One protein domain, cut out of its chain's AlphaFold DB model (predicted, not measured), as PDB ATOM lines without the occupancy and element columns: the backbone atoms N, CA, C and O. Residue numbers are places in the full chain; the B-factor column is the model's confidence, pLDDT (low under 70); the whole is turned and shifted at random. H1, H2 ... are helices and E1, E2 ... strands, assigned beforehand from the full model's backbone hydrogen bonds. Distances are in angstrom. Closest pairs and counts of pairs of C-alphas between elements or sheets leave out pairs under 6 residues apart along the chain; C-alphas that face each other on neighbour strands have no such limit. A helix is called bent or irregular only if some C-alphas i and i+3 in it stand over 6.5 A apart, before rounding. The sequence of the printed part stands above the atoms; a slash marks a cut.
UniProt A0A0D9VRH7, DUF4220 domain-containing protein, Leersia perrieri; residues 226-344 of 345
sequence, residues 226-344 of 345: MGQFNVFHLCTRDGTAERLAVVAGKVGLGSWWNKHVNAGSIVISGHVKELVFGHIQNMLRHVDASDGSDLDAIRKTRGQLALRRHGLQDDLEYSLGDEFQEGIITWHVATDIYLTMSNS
ATOM      1  N   MET A 226     -27.402 -10.082  -5.121       79.00
ATOM      2  CA  MET A 226     -27.772  -9.111  -4.101       79.00
ATOM      3  C   MET A 226     -28.026  -9.831  -2.781       79.00
ATOM      4  O   MET A 226     -28.735 -10.835  -2.743       79.00
ATOM      5  N   GLY A 227     -27.431  -9.331  -1.698       74.88
ATOM      6  CA  GLY A 227     -27.765  -9.805  -0.358       74.88
ATOM      7  C   GLY A 227     -29.194  -9.397  -0.011       74.88
ATOM      8  O   GLY A 227     -29.536  -8.223  -0.140       74.88
ATOM      9  N   GLN A 228     -30.011 -10.347   0.422       74.25
ATOM     10  CA  GLN A 228     -31.331 -10.092   0.979       74.25
ATOM     11  C   GLN A 228     -31.223 -10.139   2.493       74.25
ATOM     12  O   GLN A 228     -30.816 -11.153   3.058       74.25
ATOM     13  N   PHE A 229     -31.556  -9.028   3.139       71.31
ATOM     14  CA  PHE A 229     -31.624  -8.954   4.587       71.31
ATOM     15  C   PHE A 229     -33.085  -8.879   4.994       71.31
ATOM     16  O   PHE A 229     -33.705  -7.840   4.808       71.31
ATOM     17  N   ASN A 230     -33.623  -9.966   5.539       70.94
ATOM     18  CA  ASN A 230     -35.004  -9.980   5.997       70.94
ATOM     19  C   ASN A 230     -35.075  -9.467   7.447       70.94
ATOM     20  O   ASN A 230     -34.527 -10.076   8.374       70.94
ATOM     21  N   VAL A 231     -35.754  -8.331   7.634       73.44
ATOM     22  CA  VAL A 231     -35.943  -7.700   8.949       73.44
ATOM     23  C   VAL A 231     -36.849  -8.545   9.853       73.44
ATOM     24  O   VAL A 231     -36.583  -8.638  11.048       73.44
ATOM     25  N   PHE A 232     -37.859  -9.231   9.312       70.38
ATOM     26  CA  PHE A 232     -38.703 -10.137  10.094       70.38
ATOM     27  C   PHE A 232     -37.918 -11.320  10.628       70.38
ATOM     28  O   PHE A 232     -37.986 -11.579  11.823       70.38
ATOM     29  N   HIS A 233     -37.098 -11.967   9.798       69.69
ATOM     30  CA  HIS A 233     -36.249 -13.073  10.252       69.69
ATOM     31  C   HIS A 233     -35.243 -12.637  11.333       69.69
ATOM     32  O   HIS A 233     -34.865 -13.424  12.201       69.69
ATOM     33  N   LEU A 234     -34.803 -11.371  11.322       67.81
ATOM     34  CA  LEU A 234     -34.042 -10.811  12.441       67.81
ATOM     35  C   LEU A 234     -34.887 -10.749  13.724       67.81
ATOM     36  O   LEU A 234     -34.371 -11.097  14.786       67.81
ATOM     37  N   CYS A 235     -36.142 -10.309  13.629       68.69
ATOM     38  CA  CYS A 235     -37.039 -10.095  14.767       68.69
ATOM     39  C   CYS A 235     -37.698 -11.376  15.315       68.69
ATOM     40  O   CYS A 235     -38.030 -11.411  16.496       68.69
ATOM     41  N   THR A 236     -37.885 -12.422  14.506       67.75
ATOM     42  CA  THR A 236     -38.631 -13.647  14.869       67.75
ATOM     43  C   THR A 236     -37.738 -14.860  15.146       67.75
ATOM     44  O   THR A 236     -38.202 -15.998  15.121       67.75
ATOM     45  N   ARG A 237     -36.442 -14.642  15.396       63.59
ATOM     46  CA  ARG A 237     -35.448 -15.719  15.523       63.59
ATOM     47  C   ARG A 237     -35.737 -16.700  16.662       63.59
ATOM     48  O   ARG A 237     -36.021 -16.300  17.786       63.59
ATOM     49  N   ASP A 238     -35.510 -17.984  16.380       62.41
ATOM     50  CA  ASP A 238     -35.546 -19.063  17.369       62.41
ATOM     51  C   ASP A 238     -34.505 -18.882  18.492       62.41
ATOM     52  O   ASP A 238     -33.377 -18.415  18.281       62.41
ATOM     53  N   GLY A 239     -34.847 -19.360  19.693       63.31
ATOM     54  CA  GLY A 239     -34.047 -19.172  20.912       63.31
ATOM     55  C   GLY A 239     -32.626 -19.767  20.877       63.31
ATOM     56  O   GLY A 239     -31.755 -19.348  21.639       63.31
ATOM     57  N   THR A 240     -32.329 -20.715  19.986       63.09
ATOM     58  CA  THR A 240     -30.961 -21.227  19.760       63.09
ATOM     59  C   THR A 240     -30.082 -20.214  19.027       63.09
ATOM     60  O   THR A 240     -28.925 -20.003  19.404       63.09
ATOM     61  N   ALA A 241     -30.629 -19.541  18.016       65.56
ATOM     62  CA  ALA A 241     -29.925 -18.523  17.248       65.56
ATOM     63  C   ALA A 241     -29.712 -17.239  18.069       65.56
ATOM     64  O   ALA A 241     -28.710 -16.547  17.864       65.56
ATOM     65  N   GLU A 242     -30.617 -16.945  19.005       68.88
ATOM     66  CA  GLU A 242     -30.503 -15.849  19.974       68.88
ATOM     67  C   GLU A 242     -29.392 -16.111  21.006       68.88
ATOM     68  O   GLU A 242     -28.523 -15.264  21.221       68.88
ATOM     69  N   ARG A 243     -29.318 -17.330  21.562       70.81
ATOM     70  CA  ARG A 243     -28.224 -17.736  22.467       70.81
ATOM     71  C   ARG A 243     -26.847 -17.590  21.815       70.81
ATOM     72  O   ARG A 243     -25.923 -17.078  22.447       70.81
ATOM     73  N   LEU A 244     -26.709 -17.984  20.547       71.31
ATOM     74  CA  LEU A 244     -25.466 -17.801  19.788       71.31
ATOM     75  C   LEU A 244     -25.167 -16.323  19.499       71.31
ATOM     76  O   LEU A 244     -24.004 -15.922  19.538       71.31
ATOM     77  N   ALA A 245     -26.191 -15.494  19.276       70.81
ATOM     78  CA  ALA A 245     -26.021 -14.052  19.106       70.81
ATOM     79  C   ALA A 245     -25.531 -13.369  20.396       70.81
ATOM     80  O   ALA A 245     -24.652 -12.510  20.327       70.81
ATOM     81  N   VAL A 246     -26.013 -13.788  21.572       75.38
ATOM     82  CA  VAL A 246     -25.528 -13.295  22.877       75.38
ATOM     83  C   VAL A 246     -24.057 -13.654  23.089       75.38
ATOM     84  O   VAL A 246     -23.267 -12.813  23.524       75.38
ATOM     85  N   VAL A 247     -23.658 -14.884  22.748       79.31
ATOM     86  CA  VAL A 247     -22.251 -15.312  22.812       79.31
ATOM     87  C   VAL A 247     -21.395 -14.497  21.842       79.31
ATOM     88  O   VAL A 247     -20.368 -13.955  22.248       79.31
ATOM     89  N   ALA A 248     -21.836 -14.331  20.594       76.44
ATOM     90  CA  ALA A 248     -21.148 -13.494  19.614       76.44
ATOM     91  C   ALA A 248     -21.040 -12.032  20.085       76.44
ATOM     92  O   ALA A 248     -19.998 -11.404  19.903       76.44
ATOM     93  N   GLY A 249     -22.072 -11.497  20.744       76.62
ATOM     94  CA  GLY A 249     -22.070 -10.167  21.353       76.62
ATOM     95  C   GLY A 249     -20.995 -10.007  22.427       76.62
ATOM     96  O   GLY A 249     -20.264  -9.018  22.408       76.62
ATOM     97  N   LYS A 250     -20.811 -11.013  23.293       83.06
ATOM     98  CA  LYS A 250     -19.740 -11.019  24.311       83.06
ATOM     99  C   LYS A 250     -18.329 -11.030  23.714       83.06
ATOM    100  O   LYS A 250     -17.401 -10.562  24.361       83.06
ATOM    101  N   VAL A 251     -18.173 -11.529  22.487       82.25
ATOM    102  CA  VAL A 251     -16.899 -11.548  21.739       82.25
ATOM    103  C   VAL A 251     -16.770 -10.329  20.800       82.25
ATOM    104  O   VAL A 251     -15.787 -10.191  20.080       82.25
ATOM    105  N   GLY A 252     -17.745  -9.411  20.798       74.94
ATOM    106  CA  GLY A 252     -17.750  -8.225  19.930       74.94
ATOM    107  C   GLY A 252     -18.118  -8.503  18.465       74.94
ATOM    108  O   GLY A 252     -17.991  -7.621  17.621       74.94
ATOM    109  N   LEU A 253     -18.602  -9.708  18.153       74.81
ATOM    110  CA  LEU A 253     -19.002 -10.162  16.813       74.81
ATOM    111  C   LEU A 253     -20.525 -10.203  16.614       74.81
ATOM    112  O   LEU A 253     -20.994 -10.659  15.573       74.81
ATOM    113  N   GLY A 254     -21.314  -9.731  17.582       71.19
ATOM    114  CA  GLY A 254     -22.780  -9.811  17.540       71.19
ATOM    115  C   GLY A 254     -23.396  -9.161  16.295       71.19
ATOM    116  O   GLY A 254     -24.255  -9.757  15.649       71.19
ATOM    117  N   SER A 255     -22.908  -7.982  15.892       66.62
ATOM    118  CA  SER A 255     -23.386  -7.293  14.683       66.62
ATOM    119  C   SER A 255     -23.024  -8.046  13.397       66.62
ATOM    120  O   SER A 255     -23.840  -8.146  12.483       66.62
ATOM    121  N   TRP A 256     -21.825  -8.629  13.337       71.94
ATOM    122  CA  TRP A 256     -21.376  -9.450  12.212       71.94
ATOM    123  C   TRP A 256     -22.189 -10.748  12.092       71.94
ATOM    124  O   TRP A 256     -22.596 -11.117  10.988       71.94
ATOM    125  N   TRP A 257     -22.483 -11.388  13.227       69.44
ATOM    126  CA  TRP A 257     -23.277 -12.614  13.326       69.44
ATOM    127  C   TRP A 257     -24.733 -12.400  12.904       69.44
ATOM    128  O   TRP A 257     -25.251 -13.142  12.071       69.44
ATOM    129  N   ASN A 258     -25.381 -11.349  13.417       66.06
ATOM    130  CA  ASN A 258     -26.751 -10.999  13.028       66.06
ATOM    131  C   ASN A 258     -26.851 -10.659  11.540       66.06
ATOM    132  O   ASN A 258     -27.832 -11.018  10.894       66.06
ATOM    133  N   LYS A 259     -25.813 -10.031  10.978       67.00
ATOM    134  CA  LYS A 259     -25.739  -9.747   9.546       67.00
ATOM    135  C   LYS A 259     -25.581 -11.010   8.696       67.00
ATOM    136  O   LYS A 259     -26.203 -11.079   7.651       67.00
ATOM    137  N   HIS A 260     -24.768 -11.985   9.108       67.06
ATOM    138  CA  HIS A 260     -24.506 -13.187   8.299       67.06
ATOM    139  C   HIS A 260     -25.619 -14.230   8.370       67.06
ATOM    140  O   HIS A 260     -25.957 -14.822   7.353       67.06
ATOM    141  N   VAL A 261     -26.199 -14.456   9.548       63.62
ATOM    142  CA  VAL A 261     -27.228 -15.497   9.733       63.62
ATOM    143  C   VAL A 261     -28.561 -15.111   9.078       63.62
ATOM    144  O   VAL A 261     -29.326 -15.987   8.697       63.62
ATOM    145  N   ASN A 262     -28.824 -13.811   8.916       57.00
ATOM    146  CA  ASN A 262     -30.067 -13.292   8.333       57.00
ATOM    147  C   ASN A 262     -29.886 -12.766   6.899       57.00
ATOM    148  O   ASN A 262     -30.792 -12.128   6.363       57.00
ATOM    149  N   ALA A 263     -28.713 -12.979   6.299       63.59
ATOM    150  CA  ALA A 263     -28.434 -12.578   4.928       63.59
ATOM    151  C   ALA A 263     -28.544 -13.784   3.991       63.59
ATOM    152  O   ALA A 263     -27.643 -14.621   3.933       63.59
ATOM    153  N   GLY A 264     -29.633 -13.845   3.228       67.31
ATOM    154  CA  GLY A 264     -29.690 -14.650   2.010       67.31
ATOM    155  C   GLY A 264     -28.982 -13.931   0.860       67.31
ATOM    156  O   GLY A 264     -28.666 -12.742   0.952       67.31
ATOM    157  N   SER A 265     -28.743 -14.618  -0.252       74.94
ATOM    158  CA  SER A 265     -28.362 -13.966  -1.506       74.94
ATOM    159  C   SER A 265     -29.295 -14.411  -2.622       74.94
ATOM    160  O   SER A 265     -29.639 -15.585  -2.733       74.94
ATOM    161  N   ILE A 266     -29.720 -13.454  -3.443       81.44
ATOM    162  CA  ILE A 266     -30.518 -13.713  -4.637       81.44
ATOM    163  C   ILE A 266     -29.718 -13.324  -5.873       81.44
ATOM    164  O   ILE A 266     -29.007 -12.315  -5.882       81.44
ATOM    165  N   VAL A 267     -29.832 -14.124  -6.929       84.75
ATOM    166  CA  VAL A 267     -29.279 -13.789  -8.242       84.75
ATOM    167  C   VAL A 267     -30.308 -12.944  -8.987       84.75
ATOM    168  O   VAL A 267     -31.429 -13.392  -9.218       84.75
ATOM    169  N   ILE A 268     -29.939 -11.728  -9.387       83.75
ATOM    170  CA  ILE A 268     -30.805 -10.877 -10.207       83.75
ATOM    171  C   ILE A 268     -30.774 -11.382 -11.648       83.75
ATOM    172  O   ILE A 268     -29.742 -11.318 -12.324       83.75
ATOM    173  N   SER A 269     -31.923 -11.859 -12.126       87.56
ATOM    174  CA  SER A 269     -32.068 -12.351 -13.493       87.56
ATOM    175  C   SER A 269     -31.907 -11.226 -14.521       87.56
ATOM    176  O   SER A 269     -32.223 -10.059 -14.269       87.56
ATOM    177  N   GLY A 270     -31.437 -11.577 -15.722       86.00
ATOM    178  CA  GLY A 270     -31.314 -10.622 -16.828       86.00
ATOM    179  C   GLY A 270     -32.651  -9.984 -17.220       86.00
ATOM    180  O   GLY A 270     -32.677  -8.813 -17.583       86.00
ATOM    181  N   HIS A 271     -33.757 -10.715 -17.059       87.75
ATOM    182  CA  HIS A 271     -35.101 -10.217 -17.339       87.75
ATOM    183  C   HIS A 271     -35.518  -9.084 -16.391       87.75
ATOM    184  O   HIS A 271     -36.049  -8.072 -16.837       87.75
ATOM    185  N   VAL A 272     -35.216  -9.199 -15.091       87.44
ATOM    186  CA  VAL A 272     -35.481  -8.115 -14.130       87.44
ATOM    187  C   VAL A 272     -34.671  -6.871 -14.491       87.44
ATOM    188  O   VAL A 272     -35.206  -5.765 -14.469       87.44
ATOM    189  N   LYS A 273     -33.400  -7.042 -14.882       87.56
ATOM    190  CA  LYS A 273     -32.568  -5.922 -15.352       87.56
ATOM    191  C   LYS A 273     -33.196  -5.260 -16.578       87.56
ATOM    192  O   LYS A 273     -33.349  -4.046 -16.596       87.56
ATOM    193  N   GLU A 274     -33.612  -6.046 -17.564       88.88
ATOM    194  CA  GLU A 274     -34.273  -5.540 -18.768       88.88
ATOM    195  C   GLU A 274     -35.541  -4.738 -18.444       88.88
ATOM    196  O   GLU A 274     -35.693  -3.620 -18.937       88.88
ATOM    197  N   LEU A 275     -36.407  -5.248 -17.564       87.75
ATOM    198  CA  LEU A 275     -37.623  -4.550 -17.138       87.75
ATOM    199  C   LEU A 275     -37.318  -3.226 -16.429       87.75
ATOM    200  O   LEU A 275     -37.936  -2.208 -16.743       87.75
ATOM    201  N   VAL A 276     -36.353  -3.215 -15.505       85.88
ATOM    202  CA  VAL A 276     -35.962  -1.999 -14.773       85.88
ATOM    203  C   VAL A 276     -35.390  -0.956 -15.729       85.88
ATOM    204  O   VAL A 276     -35.822   0.198 -15.712       85.88
ATOM    205  N   PHE A 277     -34.462  -1.346 -16.603       83.31
ATOM    206  CA  PHE A 277     -33.875  -0.421 -17.570       83.31
ATOM    207  C   PHE A 277     -34.900   0.066 -18.598       83.31
ATOM    208  O   PHE A 277     -34.909   1.252 -18.919       83.31
ATOM    209  N   GLY A 278     -35.807  -0.802 -19.052       82.44
ATOM    210  CA  GLY A 278     -36.918  -0.419 -19.921       82.44
ATOM    211  C   GLY A 278     -37.861   0.581 -19.249       82.44
ATOM    212  O   GLY A 278     -38.262   1.567 -19.867       82.44
ATOM    213  N   HIS A 279     -38.161   0.389 -17.962       80.06
ATOM    214  CA  HIS A 279     -38.970   1.327 -17.190       80.06
ATOM    215  C   HIS A 279     -38.291   2.697 -17.058       80.06
ATOM    216  O   HIS A 279     -38.919   3.717 -17.340       80.06
ATOM    217  N   ILE A 280     -37.002   2.727 -16.696       77.44
ATOM    218  CA  ILE A 280     -36.210   3.964 -16.588       77.44
ATOM    219  C   ILE A 280     -36.152   4.686 -17.937       77.44
ATOM    220  O   ILE A 280     -36.395   5.888 -18.005       77.44
ATOM    221  N   GLN A 281     -35.881   3.960 -19.023       75.88
ATOM    222  CA  GLN A 281     -35.807   4.541 -20.360       75.88
ATOM    223  C   GLN A 281     -37.157   5.114 -20.798       75.88
ATOM    224  O   GLN A 281     -37.207   6.212 -21.346       75.88
ATOM    225  N   ASN A 282     -38.260   4.416 -20.519       75.06
ATOM    226  CA  ASN A 282     -39.593   4.943 -20.783       75.06
ATOM    227  C   ASN A 282     -39.850   6.216 -19.978       75.06
ATOM    228  O   ASN A 282     -40.313   7.189 -20.561       75.06
ATOM    229  N   MET A 283     -39.502   6.256 -18.690       70.94
ATOM    230  CA  MET A 283     -39.627   7.479 -17.895       70.94
ATOM    231  C   MET A 283     -38.823   8.645 -18.493       70.94
ATOM    232  O   MET A 283     -39.377   9.723 -18.677       70.94
ATOM    233  N   LEU A 284     -37.567   8.416 -18.886       69.19
ATOM    234  CA  LEU A 284     -36.713   9.446 -19.494       69.19
ATOM    235  C   LEU A 284     -37.252   9.952 -20.844       69.19
ATOM    236  O   LEU A 284     -37.218  11.150 -21.106       69.19
ATOM    237  N   ARG A 285     -37.818   9.073 -21.683       67.44
ATOM    238  CA  ARG A 285     -38.414   9.462 -22.978       67.44
ATOM    239  C   ARG A 285     -39.619  10.390 -22.837       67.44
ATOM    240  O   ARG A 285     -39.855  11.192 -23.732       67.44
ATOM    241  N   HIS A 286     -40.380  10.273 -21.749       62.72
ATOM    242  CA  HIS A 286     -41.512  11.168 -21.490       62.72
ATOM    243  C   HIS A 286     -41.043  12.559 -21.034       62.72
ATOM    244  O   HIS A 286     -41.774  13.523 -21.226       62.72
ATOM    245  N   VAL A 287     -39.823  12.670 -20.499       58.41
ATOM    246  CA  VAL A 287     -39.223  13.944 -20.075       58.41
ATOM    247  C   VAL A 287     -38.540  14.675 -21.215       58.41
ATOM    248  O   VAL A 287     -38.676  15.881 -21.290       58.41
ATOM    249  N   ASP A 288     -37.890  13.985 -22.155       51.78
ATOM    250  CA  ASP A 288     -37.291  14.638 -23.335       51.78
ATOM    251  C   ASP A 288     -38.328  15.376 -24.225       51.78
ATOM    252  O   ASP A 288     -37.950  16.168 -25.088       51.78
ATOM    253  N   ALA A 289     -39.630  15.123 -24.033       52.28
ATOM    254  CA  ALA A 289     -40.736  15.786 -24.731       52.28
ATOM    255  C   ALA A 289     -41.303  17.020 -23.992       52.28
ATOM    256  O   ALA A 289     -42.125  17.739 -24.561       52.28
ATOM    257  N   SER A 290     -40.886  17.256 -22.750       49.16
ATOM    258  CA  SER A 290     -41.370  18.316 -21.862       49.16
ATOM    259  C   SER A 290     -40.177  19.118 -21.331       49.16
ATOM    260  O   SER A 290     -39.040  18.657 -21.351       49.16
ATOM    261  N   ASP A 291     -40.403  20.365 -20.931       52.38
ATOM    262  CA  ASP A 291     -39.336  21.282 -20.520       52.38
ATOM    263  C   ASP A 291     -38.520  20.725 -19.328       52.38
ATOM    264  O   ASP A 291     -38.987  19.875 -18.565       52.38
ATOM    265  N   GLY A 292     -37.284  21.205 -19.141       51.97
ATOM    266  CA  GLY A 292     -36.295  20.663 -18.189       51.97
ATOM    267  C   GLY A 292     -36.715  20.625 -16.706       51.97
ATOM    268  O   GLY A 292     -35.979  20.085 -15.877       51.97
ATOM    269  N   SER A 293     -37.894  21.154 -16.366       51.06
ATOM    270  CA  SER A 293     -38.557  21.031 -15.064       51.06
ATOM    271  C   SER A 293     -38.983  19.593 -14.728       51.06
ATOM    272  O   SER A 293     -38.984  19.223 -13.550       51.06
ATOM    273  N   ASP A 294     -39.274  18.751 -15.725       50.94
ATOM    274  CA  ASP A 294     -39.770  17.383 -15.495       50.94
ATOM    275  C   ASP A 294     -38.673  16.386 -15.079       50.94
ATOM    276  O   ASP A 294     -38.955  15.385 -14.418       50.94
ATOM    277  N   LEU A 295     -37.397  16.663 -15.375       51.22
ATOM    278  CA  LEU A 295     -36.288  15.825 -14.895       51.22
ATOM    279  C   LEU A 295     -36.135  15.931 -13.368       51.22
ATOM    280  O   LEU A 295     -35.870  14.937 -12.683       51.22
ATOM    281  N   ASP A 296     -36.335  17.135 -12.828       49.31
ATOM    282  CA  ASP A 296     -36.349  17.369 -11.385       49.31
ATOM    283  C   ASP A 296     -37.608  16.769 -10.740       49.31
ATOM    284  O   ASP A 296     -37.527  16.216  -9.640       49.31
ATOM    285  N   ALA A 297     -38.737  16.767 -11.461       52.00
ATOM    286  CA  ALA A 297     -39.954  16.074 -11.050       52.00
ATOM    287  C   ALA A 297     -39.741  14.555 -10.954       52.00
ATOM    288  O   ALA A 297     -40.027  13.999  -9.901       52.00
ATOM    289  N   ILE A 298     -39.139  13.894 -11.956       55.94
ATOM    290  CA  ILE A 298     -38.802  12.454 -11.896       55.94
ATOM    291  C   ILE A 298     -37.925  12.130 -10.688       55.94
ATOM    292  O   ILE A 298     -38.152  11.139  -9.989       55.94
ATOM    293  N   ARG A 299     -36.913  12.965 -10.439       54.09
ATOM    294  CA  ARG A 299     -35.970  12.779  -9.332       54.09
ATOM    295  C   ARG A 299     -36.641  12.931  -7.962       54.09
ATOM    296  O   ARG A 299     -36.228  12.265  -7.011       54.09
ATOM    297  N   LYS A 300     -37.656  13.794  -7.871       55.81
ATOM    298  CA  LYS A 300     -38.480  14.006  -6.673       55.81
ATOM    299  C   LYS A 300     -39.573  12.940  -6.527       55.81
ATOM    300  O   LYS A 300     -39.858  12.520  -5.412       55.81
ATOM    301  N   THR A 301     -40.103  12.404  -7.626       62.53
ATOM    302  CA  THR A 301     -41.154  11.376  -7.632       62.53
ATOM    303  C   THR A 301     -40.568   9.965  -7.535       62.53
ATOM    304  O   THR A 301     -40.687   9.161  -8.458       62.53
ATOM    305  N   ARG A 302     -39.967   9.628  -6.389       65.12
ATOM    306  CA  ARG A 302     -39.304   8.331  -6.092       65.12
ATOM    307  C   ARG A 302     -40.243   7.102  -6.056       65.12
ATOM    308  O   ARG A 302     -39.811   6.003  -5.734       65.12
ATOM    309  N   GLY A 303     -41.517   7.286  -6.407       71.25
ATOM    310  CA  GLY A 303     -42.582   6.277  -6.374       71.25
ATOM    311  C   GLY A 303     -43.972   6.873  -6.623       71.25
ATOM    312  O   GLY A 303     -44.869   6.178  -7.091       71.25
ATOM    313  N   GLN A 304     -44.124   8.188  -6.435       75.19
ATOM    314  CA  GLN A 304     -45.362   8.940  -6.692       75.19
ATOM    315  C   GLN A 304     -45.907   8.725  -8.112       75.19
ATOM    316  O   GLN A 304     -47.114   8.615  -8.296       75.19
ATOM    317  N   LEU A 305     -45.035   8.603  -9.121       72.94
ATOM    318  CA  LEU A 305     -45.469   8.329 -10.493       72.94
ATOM    319  C   LEU A 305     -46.076   6.925 -10.638       72.94
ATOM    320  O   LEU A 305     -47.063   6.755 -11.354       72.94
ATOM    321  N   ALA A 306     -45.511   5.924  -9.958       76.81
ATOM    322  CA  ALA A 306     -46.061   4.573  -9.941       76.81
ATOM    323  C   ALA A 306     -47.404   4.540  -9.193       76.81
ATOM    324  O   ALA A 306     -48.372   3.993  -9.715       76.81
ATOM    325  N   LEU A 307     -47.491   5.213  -8.039       81.75
ATOM    326  CA  LEU A 307     -48.735   5.331  -7.273       81.75
ATOM    327  C   LEU A 307     -49.838   6.033  -8.075       81.75
ATOM    328  O   LEU A 307     -50.947   5.513  -8.165       81.75
ATOM    329  N   ARG A 308     -49.530   7.151  -8.746       78.81
ATOM    330  CA  ARG A 308     -50.475   7.864  -9.627       78.81
ATOM    331  C   ARG A 308     -51.008   6.987 -10.749       78.81
ATOM    332  O   ARG A 308     -52.207   6.985 -11.002       78.81
ATOM    333  N   ARG A 309     -50.136   6.220 -11.409       76.31
ATOM    334  CA  ARG A 309     -50.536   5.305 -12.493       76.31
ATOM    335  C   ARG A 309     -51.489   4.208 -12.031       76.31
ATOM    336  O   ARG A 309     -52.180   3.635 -12.869       76.31
ATOM    337  N   HIS A 310     -51.494   3.880 -10.746       81.62
ATOM    338  CA  HIS A 310     -52.368   2.857 -10.176       81.62
ATOM    339  C   HIS A 310     -53.491   3.445  -9.315       81.62
ATOM    340  O   HIS A 310     -54.256   2.685  -8.739       81.62
ATOM    341  N   GLY A 311     -53.622   4.777  -9.257       82.88
ATOM    342  CA  GLY A 311     -54.648   5.451  -8.456       82.88
ATOM    343  C   GLY A 311     -54.446   5.319  -6.944       82.88
ATOM    344  O   GLY A 311     -55.389   5.511  -6.195       82.88
ATOM    345  N   LEU A 312     -53.230   4.992  -6.499       85.25
ATOM    346  CA  LEU A 312     -52.882   4.695  -5.104       85.25
ATOM    347  C   LEU A 312     -52.154   5.852  -4.409       85.25
ATOM    348  O   LEU A 312     -51.521   5.658  -3.374       85.25
ATOM    349  N   GLN A 313     -52.157   7.045  -5.007       81.50
ATOM    350  CA  GLN A 313     -51.408   8.166  -4.450       81.50
ATOM    351  C   GLN A 313     -51.959   8.565  -3.077       81.50
ATOM    352  O   GLN A 313     -51.194   8.616  -2.123       81.50
ATOM    353  N   ASP A 314     -53.271   8.757  -2.965       82.75
ATOM    354  CA  ASP A 314     -53.892   9.231  -1.724       82.75
ATOM    355  C   ASP A 314     -53.739   8.226  -0.566       82.75
ATOM    356  O   ASP A 314     -53.619   8.625   0.591       82.75
ATOM    357  N   ASP A 315     -53.660   6.930  -0.882       84.50
ATOM    358  CA  ASP A 315     -53.608   5.856   0.113       84.50
ATOM    359  C   ASP A 315     -52.186   5.475   0.539       84.50
ATOM    360  O   ASP A 315     -51.979   5.039   1.670       84.50
ATOM    361  N   LEU A 316     -51.196   5.585  -0.353       85.75
ATOM    362  CA  LEU A 316     -49.853   5.025  -0.147       85.75
ATOM    363  C   LEU A 316     -48.731   6.059  -0.263       85.75
ATOM    364  O   LEU A 316     -47.564   5.686  -0.149       85.75
ATOM    365  N   GLU A 317     -49.021   7.348  -0.448       84.38
ATOM    366  CA  GLU A 317     -47.974   8.377  -0.532       84.38
ATOM    367  C   GLU A 317     -47.097   8.427   0.731       84.38
ATOM    368  O   GLU A 317     -45.876   8.515   0.614       84.38
ATOM    369  N   TYR A 318     -47.680   8.227   1.921       83.69
ATOM    370  CA  TYR A 318     -46.925   8.174   3.180       83.69
ATOM    371  C   TYR A 318     -45.889   7.034   3.223       83.69
ATOM    372  O   TYR A 318     -44.888   7.132   3.927       83.69
ATOM    373  N   SER A 319     -46.106   5.948   2.470       83.50
ATOM    374  CA  SER A 319     -45.223   4.771   2.478       83.50
ATOM    375  C   SER A 319     -43.866   5.024   1.815       83.50
ATOM    376  O   SER A 319     -42.936   4.234   1.979       83.50
ATOM    377  N   LEU A 320     -43.749   6.108   1.043       80.75
ATOM    378  CA  LEU A 320     -42.520   6.468   0.343       80.75
ATOM    379  C   LEU A 320     -41.465   7.084   1.273       80.75
ATOM    380  O   LEU A 320     -40.295   7.096   0.892       80.75
ATOM    381  N   GLY A 321     -41.864   7.521   2.475       75.50
ATOM    382  CA  GLY A 321     -40.990   8.161   3.460       75.50
ATOM    383  C   GLY A 321     -40.463   9.530   3.019       75.50
ATOM    384  O   GLY A 321     -40.538   9.905   1.843       75.50
ATOM    385  N   ASP A 322     -39.895  10.271   3.968       71.62
ATOM    386  CA  ASP A 322     -39.222  11.545   3.672       71.62
ATOM    387  C   ASP A 322     -37.819  11.283   3.088       71.62
ATOM    388  O   ASP A 322     -37.345  11.978   2.179       71.62
ATOM    389  N   GLU A 323     -37.162  10.221   3.566       70.88
ATOM    390  CA  GLU A 323     -35.863   9.758   3.085       70.88
ATOM    391  C   GLU A 323     -36.001   8.554   2.140       70.88
ATOM    392  O   GLU A 323     -36.800   7.643   2.344       70.88
ATOM    393  N   PHE A 324     -35.150   8.480   1.110       73.19
ATOM    394  CA  PHE A 324     -35.186   7.371   0.141       73.19
ATOM    395  C   PHE A 324     -34.999   5.996   0.800       73.19
ATOM    396  O   PHE A 324     -35.595   5.004   0.382       73.19
ATOM    397  N   GLN A 325     -34.147   5.938   1.825       76.31
ATOM    398  CA  GLN A 325     -33.857   4.706   2.552       76.31
ATOM    399  C   GLN A 325     -35.073   4.221   3.343       76.31
ATOM    400  O   GLN A 325     -35.309   3.016   3.406       76.31
ATOM    401  N   GLU A 326     -35.858   5.148   3.890       78.56
ATOM    402  CA  GLU A 326     -37.084   4.849   4.623       78.56
ATOM    403  C   GLU A 326     -38.121   4.206   3.700       78.56
ATOM    404  O   GLU A 326     -38.595   3.113   3.999       78.56
ATOM    405  N   GLY A 327     -38.375   4.796   2.527       82.56
ATOM    406  CA  GLY A 327     -39.276   4.211   1.530       82.56
ATOM    407  C   GLY A 327     -38.862   2.802   1.101       82.56
ATOM    408  O   GLY A 327     -39.699   1.902   1.040       82.56
ATOM    409  N   ILE A 328     -37.565   2.567   0.862       82.69
ATOM    410  CA  ILE A 328     -37.063   1.220   0.535       82.69
ATOM    411  C   ILE A 328     -37.371   0.234   1.661       82.69
ATOM    412  O   ILE A 328     -37.823  -0.875   1.382       82.69
ATOM    413  N   ILE A 329     -37.114   0.607   2.915       83.88
ATOM    414  CA  ILE A 329     -37.341  -0.277   4.062       83.88
ATOM    415  C   ILE A 329     -38.837  -0.552   4.226       83.88
ATOM    416  O   ILE A 329     -39.215  -1.714   4.365       83.88
ATOM    417  N   THR A 330     -39.684   0.474   4.145       86.69
ATOM    418  CA  THR A 330     -41.144   0.345   4.248       86.69
ATOM    419  C   THR A 330     -41.689  -0.612   3.195       86.69
ATOM    420  O   THR A 330     -42.384  -1.569   3.532       86.69
ATOM    421  N   TRP A 331     -41.318  -0.423   1.928       86.88
ATOM    422  CA  TRP A 331     -41.766  -1.303   0.848       86.88
ATOM    423  C   TRP A 331     -41.148  -2.697   0.925       86.88
ATOM    424  O   TRP A 331     -41.824  -3.675   0.613       86.88
ATOM    425  N   HIS A 332     -39.901  -2.826   1.381       84.44
ATOM    426  CA  HIS A 332     -39.279  -4.128   1.618       84.44
ATOM    427  C   HIS A 332     -40.045  -4.931   2.678       84.44
ATOM    428  O   HIS A 332     -40.370  -6.091   2.448       84.44
ATOM    429  N   VAL A 333     -40.395  -4.297   3.798       83.75
ATOM    430  CA  VAL A 333     -41.200  -4.901   4.869       83.75
ATOM    431  C   VAL A 333     -42.606  -5.233   4.363       83.75
ATOM    432  O   VAL A 333     -43.062  -6.360   4.532       83.75
ATOM    433  N   ALA A 334     -43.284  -4.292   3.703       87.19
ATOM    434  CA  ALA A 334     -44.651  -4.484   3.220       87.19
ATOM    435  C   ALA A 334     -44.756  -5.625   2.196       87.19
ATOM    436  O   ALA A 334     -45.661  -6.456   2.279       87.19
ATOM    437  N   THR A 335     -43.815  -5.692   1.250       86.94
ATOM    438  CA  THR A 335     -43.782  -6.761   0.242       86.94
ATOM    439  C   THR A 335     -43.471  -8.123   0.853       86.94
ATOM    440  O   THR A 335     -44.076  -9.107   0.440       86.94
ATOM    441  N   ASP A 336     -42.602  -8.193   1.861       81.94
ATOM    442  CA  ASP A 336     -42.294  -9.446   2.558       81.94
ATOM    443  C   ASP A 336     -43.502  -9.981   3.349       81.94
ATOM    444  O   ASP A 336     -43.821 -11.168   3.250       81.94
ATOM    445  N   ILE A 337     -44.243  -9.105   4.047       84.00
ATOM    446  CA  ILE A 337     -45.517  -9.475   4.698       84.00
ATOM    447  C   ILE A 337     -46.495 -10.006   3.651       84.00
ATOM    448  O   ILE A 337     -47.040 -11.095   3.814       84.00
ATOM    449  N   TYR A 338     -46.704  -9.243   2.575       86.50
ATOM    450  CA  TYR A 338     -47.675  -9.582   1.539       86.50
ATOM    451  C   TYR A 338     -47.382 -10.949   0.911       86.50
ATOM    452  O   TYR A 338     -48.274 -11.791   0.837       86.50
ATOM    453  N   LEU A 339     -46.126 -11.197   0.531       84.38
ATOM    454  CA  LEU A 339     -45.696 -12.469  -0.053       84.38
ATOM    455  C   LEU A 339     -45.796 -13.635   0.937       84.38
ATOM    456  O   LEU A 339     -46.098 -14.760   0.543       84.38
ATOM    457  N   THR A 340     -45.544 -13.391   2.223       80.06
ATOM    458  CA  THR A 340     -45.684 -14.426   3.257       80.06
ATOM    459  C   THR A 340     -47.149 -14.801   3.459       80.06
ATOM    460  O   THR A 340     -47.468 -15.986   3.529       80.06
ATOM    461  N   MET A 341     -48.044 -13.810   3.497       81.88
ATOM    462  CA  MET A 341     -49.485 -14.039   3.614       81.88
ATOM    463  C   MET A 341     -50.045 -14.740   2.372       81.88
ATOM    464  O   MET A 341     -50.780 -15.713   2.513       81.88
ATOM    465  N   SER A 342     -49.638 -14.328   1.168       81.88
ATOM    466  CA  SER A 342     -50.119 -14.940  -0.079       81.88
ATOM    467  C   SER A 342     -49.647 -16.379  -0.288       81.88
ATOM    468  O   SER A 342     -50.277 -17.116  -1.030       81.88
ATOM    469  N   ASN A 343     -48.522 -16.774   0.315       75.19
ATOM    470  CA  ASN A 343     -48.020 -18.153   0.262       75.19
ATOM    471  C   ASN A 343     -48.634 -19.059   1.347       75.19
ATOM    472  O   ASN A 343     -48.346 -20.256   1.366       75.19
ATOM    473  N   SER A 344     -49.394 -18.488   2.288       61.66
ATOM    474  CA  SER A 344     -50.076 -19.224   3.362       61.66
ATOM    475  C   SER A 344     -51.542 -19.558   3.052       61.66
ATOM    476  O   SER A 344     -52.142 -20.348   3.781       61.66
TER     477      SER A 344
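AT A GLANCE: This is residues 226 to 344 of the 345 residues of the protein "DUF4220 domain-containing protein" of Leersia perrieri (UniProt A0A0D9VRH7). This is an open, loose frame of helices: the hairpin of H2 and H3 makes one end, H4 and H5 fold into a second hairpin toward the other end, and between these ends lies a short ribbon of E1 and E2, with H1, H2 and H3 strung along the chain between its two strands. From there H6 and H7 make a third hairpin, and the long helix H8 comes back to near H1, its residues 338 to 342 sticking out. The printed part has 119 residues with eight named helices and two named strands, in the order E1, H1, H2, H3, E2, H4, H5, H6, H7, H8; the sheet, E1 - E2, is antiparallel, and the class is mostly helix. The whole is loose, with a radius of gyration of the C-alphas of 19.3 A, and its spans are 59 by 29 by 29 A.

HOW THE PARTS SIT: Look first at E1, residues 226 to 229, and E2, residues 263 to 267: they are antiparallel at 147 degrees, with N 226 and O 266 2.9 A apart and N 228 and O 264 2.8 A apart, within hydrogen-bond range. Between them along the chain, H2, residues 239 to 250, and H3, residues 254 to 261, form a helical hairpin at a steep tilt of 40 degrees; H2 touches H3 with residues 245 to 249 alone, the closest C-alphas being those of Ala 248 and Gly 254, 4.5 A apart. H4, residues 270 to 287, touches H5, residues 293 to 300, with residues 283 to 287 alone; this hairpin has its closest C-alphas at Val 287 and Asp 294, 5.8 A, and a steep tilt of 37 degrees, only just past shallow. H6, residues 304 to 309, is close to but not clearly touching H5, at 8.0 A between the C-alphas of Ile 298 and Leu 305. H6 forms a hairpin with H7, residues 313 to 320, the closest C-alphas being those of Leu 307 and Gln 313, 4.8 A, at a shallow tilt of 34.6 degrees, only just short of steep. H7 touches residues 326 to 331 alone of H8, residues 324 to 342, at a steep tilt of 69 degrees, only just short of perpendicular, with the C-alphas of Leu 320 and Gly 327 closest at 4.1 A. H1, residues 231 to 235, is close to but not clearly touching H8, at 7.2 A between the C-alphas of Val 231 and Val 333. H4 and H8 are apart. The helix packing is mostly crossed, with 1 of 4 touching pairs at a shallow tilt. Every O i to N i+4 pair is within hydrogen-bond range in H1 to H6 and H8; H7 has 1 of 4, and 2 of 5 O i to N i+3 pairs.

IN THESE COORDINATES: Find C-alpha 226 at (-27.772, -9.111, -4.101), where E1 begins. H2 runs 16.8 A and E2 13.3 A. H4 begins at C-alpha 270, (-31.314, -10.622, -16.828), and runs 26.0 A. H7 is irregular, C-alphas 315 and 318 being 7.7 A apart. H8, 26.8 A long, ends at C-alpha 342, (-50.119, -14.940, -0.079).

THE WHOLE: The two C-alphas farthest apart are those of Val 247 and Ala 289, at 59.7 A. The printed part has no cut, and each link between its elements is tight. Residues 269 to 282, of which 270 to 282 belong to H4, stand free, as do residues 288 to 293 and 338 to 344. Mean pLDDT of the printed part is 73.5; it is under 70 at residues 233 to 242, 255, 257 to 264, 284 to 302 and 344.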